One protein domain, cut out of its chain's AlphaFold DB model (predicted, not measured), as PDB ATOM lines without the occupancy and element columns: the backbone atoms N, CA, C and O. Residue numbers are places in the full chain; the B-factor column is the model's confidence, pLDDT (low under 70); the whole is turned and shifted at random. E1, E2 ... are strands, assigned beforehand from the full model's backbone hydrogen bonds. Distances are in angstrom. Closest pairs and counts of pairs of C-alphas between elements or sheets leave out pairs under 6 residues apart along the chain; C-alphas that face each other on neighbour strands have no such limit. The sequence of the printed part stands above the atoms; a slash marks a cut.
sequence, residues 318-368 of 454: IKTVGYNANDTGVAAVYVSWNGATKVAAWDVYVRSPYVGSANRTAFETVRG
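What this domain is: This is residues 318 to 368 of the 454 residues of an uncharacterized protein of Monosporascus sp. mg162 (UniProt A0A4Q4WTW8). A long hairpin, E1 and E2, takes short E5 beside one end of E2, and a smaller hairpin, E3 and E4, lies loosely over one face of that end. The turn of the long hairpin, residues 324 to 329, stands free and sticks out at the opposite end. The printed part has 51 residues with no named helix and five named strands, E1 to E5 in that order along the chain; one sheet runs E1, E2, E5 and the other E3, E4, both antiparallel. The class is all strand, and the whole is elongated, spanning 39 by 21 by 14 A, and only just loose, close to compact, with a radius of gyration of the C-alphas of 12.0 A.

Where its parts are: E1, residues 318 to 325, begins with C-alpha 318 at (89.203, 159.735, 136.922) and is 21.6 A long. E2, residues 328 to 336, is 26.0 A. E3 is residues 345 to 349, 13.4 A, and E4 residues 354 to 359, 15.3 A. E5, residues 364 to 367, 10.3 A, ends with C-alpha 367 at (78.506, 163.430, 136.148).

How they stand to each other: E1 and E2 form an antiparallel hairpin at 156 degrees, with N 321 and O 332 within hydrogen-bond range at 2.9 A. E5 is antiparallel to E2 at 158 degrees, with N 365 and O 335 at 2.9 A; E1 and E5 are the edge strands. E3 and E4 form an antiparallel hairpin at 163 degrees, with N 346 and O 358 at 2.8 A. The closest C-alphas of E4 and E5 are those of Ala 358 and Arg 367, 6.5 A apart. E3 and E5 are near each other, with 5 pairs of C-alphas within 10 A. E1 is apart from E3 and E4, and E2 is apart from E4.

The domain as a whole: The farthest C-alphas, those of Asp 327 and Thr 341, are 38.6 A apart. The printed part has no cut and no long link. The mean pLDDT of the printed part is 70.7; residues 322 to 331, 351 and 362 to 368 are under 70.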
ATOM      1  N   ILE A 318      90.050 158.588 137.245       80.38
ATOM      2  CA  ILE A 318      89.203 159.735 136.922       80.38
ATOM      3  C   ILE A 318      89.589 160.262 135.546       80.38
ATOM      4  O   ILE A 318      90.756 160.545 135.279       80.38
ATOM      5  N   LYS A 319      88.593 160.471 134.685       80.69
ATOM      6  CA  LYS A 319      88.760 161.157 133.403       80.69
ATOM      7  C   LYS A 319      87.801 162.332 133.315       80.69
ATOM      8  O   LYS A 319      86.603 162.188 133.527       80.69
ATOM      9  N   THR A 320      88.318 163.501 132.961       74.69
ATOM     10  CA  THR A 320      87.505 164.703 132.748       74.69
ATOM     11  C   THR A 320      87.425 165.033 131.268       74.69
ATOM     12  O   THR A 320      88.453 165.076 130.591       74.69
ATOM     13  N   VAL A 321      86.224 165.302 130.769       73.81
ATOM     14  CA  VAL A 321      85.987 165.722 129.384       73.81
ATOM     15  C   VAL A 321      85.302 167.078 129.407       73.81
ATOM     16  O   VAL A 321      84.203 167.209 129.938       73.81
ATOM     17  N   GLY A 322      85.968 168.092 128.859       69.00
ATOM     18  CA  GLY A 322      85.375 169.410 128.662       69.00
ATOM     19  C   GLY A 322      84.452 169.427 127.444       69.00
ATOM     20  O   GLY A 322      84.776 168.855 126.407       69.00
ATOM     21  N   TYR A 323      83.330 170.121 127.567       66.12
ATOM     22  CA  TYR A 323      82.387 170.447 126.511       66.12
ATOM     23  C   TYR A 323      82.234 171.964 126.467       66.12
ATOM     24  O   TYR A 323      82.014 172.611 127.494       66.12
ATOM     25  N   ASN A 324      82.309 172.528 125.267       58.06
ATOM     26  CA  ASN A 324      81.911 173.910 125.052       58.06
ATOM     27  C   ASN A 324      80.392 173.937 124.887       58.06
ATOM     28  O   ASN A 324      79.876 173.543 123.844       58.06
ATOM     29  N   ALA A 325      79.685 174.380 125.921       52.72
ATOM     30  CA  ALA A 325      78.264 174.680 125.845       52.72
ATOM     31  C   ALA A 325      78.084 176.158 126.211       52.72
ATOM     32  O   ALA A 325      78.032 176.493 127.386       52.72
ATOM     33  N   ASN A 326      78.027 177.029 125.197       51.22
ATOM     34  CA  ASN A 326      77.753 178.473 125.299       51.22
ATOM     35  C   ASN A 326      78.594 179.216 126.358       51.22
ATOM     36  O   ASN A 326      78.164 179.310 127.505       51.22
ATOM     37  N   ASP A 327      79.777 179.730 125.979       55.19
ATOM     38  CA  ASP A 327      80.711 180.578 126.767       55.19
ATOM     39  C   ASP A 327      81.034 180.139 128.215       55.19
ATOM     40  O   ASP A 327      81.783 180.795 128.939       55.19
ATOM     41  N   THR A 328      80.533 178.980 128.632       53.81
ATOM     42  CA  THR A 328      80.734 178.352 129.927       53.81
ATOM     43  C   THR A 328      81.223 176.935 129.663       53.81
ATOM     44  O   THR A 328      80.549 176.109 129.049       53.81
ATOM     45  N   GLY A 329      82.463 176.655 130.062       55.75
ATOM     46  CA  GLY A 329      83.019 175.312 129.947       55.75
ATOM     47  C   GLY A 329      82.252 174.365 130.864       55.75
ATOM     48  O   GLY A 329      82.271 174.530 132.083       55.75
ATOM     49  N   VAL A 330      81.581 173.368 130.295       56.94
ATOM     50  CA  VAL A 330      80.997 172.257 131.054       56.94
ATOM     51  C   VAL A 330      82.030 171.140 131.094       56.94
ATOM     52  O   VAL A 330      82.648 170.844 130.082       56.94
ATOM     53  N   ALA A 331      82.235 170.489 132.234       65.81
ATOM     54  CA  ALA A 331      83.078 169.298 132.320       65.81
ATOM     55  C   ALA A 331      82.231 168.097 132.742       65.81
ATOM     56  O   ALA A 331      81.543 168.164 133.762       65.81
ATOM     57  N   ALA A 332      82.295 167.004 131.979       73.69
ATOM     58  CA  ALA A 332      81.889 165.703 132.487       73.69
ATOM     59  C   ALA A 332      83.050 165.060 133.238       73.69
ATOM     60  O   ALA A 332      84.194 165.079 132.772       73.69
ATOM     61  N   VAL A 333      82.742 164.474 134.388       73.88
ATOM     62  CA  VAL A 333      83.691 163.688 135.176       73.88
ATOM     63  C   VAL A 333      83.257 162.234 135.115       73.88
ATOM     64  O   VAL A 333      82.132 161.903 135.488       73.88
ATOM     65  N   TYR A 334      84.157 161.393 134.628       77.38
ATOM     66  CA  TYR A 334      84.040 159.948 134.591       77.38
ATOM     67  C   TYR A 334      84.885 159.384 135.721       77.38
ATOM     68  O   TYR A 334      86.058 159.749 135.849       77.38
ATOM     69  N   VAL A 335      84.295 158.518 136.539       80.62
ATOM     70  CA  VAL A 335      84.990 157.853 137.642       80.62
ATOM     71  C   VAL A 335      84.769 156.353 137.542       80.62
ATOM     72  O   VAL A 335      83.644 155.891 137.336       80.62
ATOM     73  N   SER A 336      85.847 155.593 137.703       80.38
ATOM     74  CA  SER A 336      85.814 154.134 137.776       80.38
ATOM     75  C   SER A 336      86.797 153.648 138.833       80.38
ATOM     76  O   SER A 336      87.831 154.269 139.070       80.38
ATOM     77  N   TRP A 337      86.485 152.535 139.489       82.00
ATOM     78  CA  TRP A 337      87.387 151.949 140.476       82.00
ATOM     79  C   TRP A 337      87.355 150.439 140.359       82.00
ATOM     80  O   TRP A 337      86.498 149.759 140.922       82.00
ATOM     81  N   ASN A 338      88.264 149.932 139.529       81.81
ATOM     82  CA  ASN A 338      88.302 148.519 139.207       81.81
ATOM     83  C   ASN A 338      88.579 147.681 140.460       81.81
ATOM     84  O   ASN A 338      89.504 147.981 141.210       81.81
ATOM     85  N   GLY A 339      87.762 146.653 140.683       77.06
ATOM     86  CA  GLY A 339      87.782 145.827 141.890       77.06
ATOM     87  C   GLY A 339      87.035 146.410 143.096       77.06
ATOM     88  O   GLY A 339      86.708 145.683 144.022       77.06
ATOM     89  N   ALA A 340      86.681 147.697 143.118       82.88
ATOM     90  CA  ALA A 340      85.903 148.229 144.235       82.88
ATOM     91  C   ALA A 340      84.431 147.822 144.080       82.88
ATOM     92  O   ALA A 340      83.761 148.270 143.148       82.88
ATOM     93  N   THR A 341      83.887 147.001 144.983       81.62
ATOM     94  CA  THR A 341      82.491 146.517 144.867       81.62
ATOM     95  C   THR A 341      81.516 147.239 145.791       81.62
ATOM     96  O   THR A 341      80.338 147.337 145.469       81.62
ATOM     97  N   LYS A 342      82.001 147.848 146.881       84.31
ATOM     98  CA  LYS A 342      81.160 148.498 147.907       84.31
ATOM     99  C   LYS A 342      80.993 150.017 147.762       84.31
ATOM    100  O   LYS A 342      80.469 150.668 148.660       84.31
ATOM    101  N   VAL A 343      81.440 150.608 146.652       85.31
ATOM    102  CA  VAL A 343      81.263 152.051 146.411       85.31
ATOM    103  C   VAL A 343      79.785 152.358 146.184       85.31
ATOM    104  O   VAL A 343      79.221 151.904 145.191       85.31
ATOM    105  N   ALA A 344      79.184 153.150 147.072       84.75
ATOM    106  CA  ALA A 344      77.792 153.584 146.953       84.75
ATOM    107  C   ALA A 344      77.643 154.865 146.114       84.75
ATOM    108  O   ALA A 344      76.745 154.973 145.279       84.75
ATOM    109  N   ALA A 345      78.538 155.834 146.315       83.44
ATOM    110  CA  ALA A 345      78.503 157.129 145.649       83.44
ATOM    111  C   ALA A 345      79.904 157.745 145.543       83.44
ATOM    112  O   ALA A 345      80.843 157.317 146.215       83.44
ATOM    113  N   TRP A 346      80.012 158.767 144.698       83.31
ATOM    114  CA  TRP A 346      81.210 159.562 144.469       83.31
ATOM    115  C   TRP A 346      80.959 161.009 144.860       83.31
ATOM    116  O   TRP A 346      80.050 161.624 144.306       83.31
ATOM    117  N   ASP A 347      81.807 161.568 145.717       83.31
ATOM    118  CA  ASP A 347      81.877 163.008 145.968       83.31
ATOM    119  C   ASP A 347      83.045 163.609 145.191       83.31
ATOM    120  O   ASP A 347      84.184 163.143 145.279       83.31
ATOM    121  N   VAL A 348      82.773 164.654 144.411       79.06
ATOM    122  CA  VAL A 348      83.768 165.287 143.544       79.06
ATOM    123  C   VAL A 348      84.176 166.636 144.124       79.06
ATOM    124  O   VAL A 348      83.331 167.464 144.469       79.06
ATOM    125  N   TYR A 349      85.487 166.874 144.168       75.75
ATOM    126  CA  TYR A 349      86.107 168.109 144.647       75.75
ATOM    127  C   TYR A 349      87.054 168.666 143.579       75.75
ATOM    128  O   TYR A 349      87.771 167.907 142.928       75.75
ATOM    129  N   VAL A 350      87.103 169.990 143.409       70.19
ATOM    130  CA  VAL A 350      88.020 170.655 142.464       70.19
ATOM    131  C   VAL A 350      88.844 171.687 143.215       70.19
ATOM    132  O   VAL A 350      88.328 172.744 143.535       70.19
ATOM    133  N   ARG A 351      90.132 171.413 143.477       67.12
ATOM    134  CA  ARG A 351      91.022 172.281 144.289       67.12
ATOM    135  C   ARG A 351      90.508 172.542 145.717       67.12
ATOM    136  O   ARG A 351      90.778 173.602 146.276       67.12
ATOM    137  N   SER A 352      89.791 171.573 146.296       70.12
ATOM    138  CA  SER A 352      89.177 171.556 147.644       70.12
ATOM    139  C   SER A 352      87.690 171.922 147.779       70.12
ATOM    140  O   SER A 352      87.057 171.300 148.627       70.12
ATOM    141  N   PRO A 353      87.056 172.829 147.006       75.75
ATOM    142  CA  PRO A 353      85.604 172.961 147.070       75.75
ATOM    143  C   PRO A 353      84.907 171.710 146.536       75.75
ATOM    144  O   PRO A 353      85.256 171.178 145.476       75.75
ATOM    145  N   TYR A 354      83.895 171.272 147.283       74.31
ATOM    146  CA  TYR A 354      82.931 170.273 146.849       74.31
ATOM    147  C   TYR A 354      82.161 170.815 145.650       74.31
ATOM    148  O   TYR A 354      81.586 171.903 145.705       74.31
ATOM    149  N   VAL A 355      82.148 170.054 144.561       74.12
ATOM    150  CA  VAL A 355      81.423 170.431 143.346       74.12
ATOM    151  C   VAL A 355      80.178 169.584 143.139       74.12
ATOM    152  O   VAL A 355      79.393 169.909 142.249       74.12
ATOM    153  N   GLY A 356      79.984 168.505 143.907       71.06
ATOM    154  CA  GLY A 356      78.777 167.669 143.930       71.06
ATOM    155  C   GLY A 356      79.045 166.162 143.857       71.06
ATOM    156  O   GLY A 356      80.194 165.742 143.721       71.06
ATOM    157  N   SER A 357      77.972 165.369 143.882       76.56
ATOM    158  CA  SER A 357      78.034 163.911 144.000       76.56
ATOM    159  C   SER A 357      77.287 163.154 142.896       76.56
ATOM    160  O   SER A 357      76.516 163.743 142.129       76.56
ATOM    161  N   ALA A 358      77.549 161.850 142.791       76.75
ATOM    162  CA  ALA A 358      76.818 160.917 141.934       76.75
ATOM    163  C   ALA A 358      76.748 159.520 142.571       76.75
ATOM    164  O   ALA A 358      77.771 158.979 142.992       76.75
ATOM    165  N   ASN A 359      75.557 158.917 142.597       78.62
ATOM    166  CA  ASN A 359      75.399 157.520 143.006       78.62
ATOM    167  C   ASN A 359      76.030 156.596 141.964       78.62
ATOM    168  O   ASN A 359      75.902 156.828 140.759       78.62
ATOM    169  N   ARG A 360      76.674 155.523 142.420       75.81
ATOM    170  CA  ARG A 360      77.181 154.487 141.525       75.81
ATOM    171  C   ARG A 360      76.015 153.643 141.020       75.81
ATOM    172  O   ARG A 360      75.291 153.048 141.809       75.81
ATOM    173  N   THR A 361      75.870 153.554 139.705       70.69
ATOM    174  CA  THR A 361      74.840 152.726 139.050       70.69
ATOM    175  C   THR A 361      75.428 151.617 138.176       70.69
ATOM    176  O   THR A 361      74.723 150.674 137.838       70.69
ATOM    177  N   ALA A 362      76.715 151.708 137.823       67.81
ATOM    178  CA  ALA A 362      77.438 150.746 136.992       67.81
ATOM    179  C   ALA A 362      78.949 150.753 137.319       67.81
ATOM    180  O   ALA A 362      79.386 151.355 138.307       67.81
ATOM    181  N   PHE A 363      79.763 150.076 136.496       59.84
ATOM    182  CA  PHE A 363      81.226 150.091 136.619       59.84
ATOM    183  C   PHE A 363      81.814 151.509 136.494       59.84
ATOM    184  O   PHE A 363      82.618 151.913 137.333       59.84
ATOM    185  N   GLU A 364      81.385 152.270 135.484       52.78
ATOM    186  CA  GLU A 364      81.762 153.672 135.272       52.78
ATOM    187  C   GLU A 364      80.591 154.584 135.663       52.78
ATOM    188  O   GLU A 364      79.443 154.325 135.298       52.78
ATOM    189  N   THR A 365      80.868 155.643 136.432       55.97
ATOM    190  CA  THR A 365      79.872 156.653 136.830       55.97
ATOM    191  C   THR A 365      80.197 157.987 136.163       55.97
ATOM    192  O   THR A 365      81.348 158.424 136.185       55.97
ATOM    193  N   VAL A 366      79.188 158.643 135.582       48.50
ATOM    194  CA  VAL A 366      79.339 159.920 134.861       48.50
ATOM    195  C   VAL A 366      78.574 161.025 135.573       48.50
ATOM    196  O   VAL A 366      77.430 160.828 135.982       48.50
ATOM    197  N   ARG A 367      79.171 162.217 135.656       48.12
ATOM    198  CA  ARG A 367      78.506 163.430 136.148       48.12
ATOM    199  C   ARG A 367      78.640 164.593 135.159       48.12
ATOM    200  O   ARG A 367      79.763 164.939 134.812       48.12
ATOM    201  N   GLY A 368      77.522 165.226 134.771       46.72
ATOM    202  CA  GLY A 368      77.468 166.434 133.925       46.72
ATOM    203  C   GLY A 368      76.168 167.250 134.098       46.72
ATOM    204  O   GLY A 368      75.156 166.711 134.537       46.72
TER     205      GLY A 368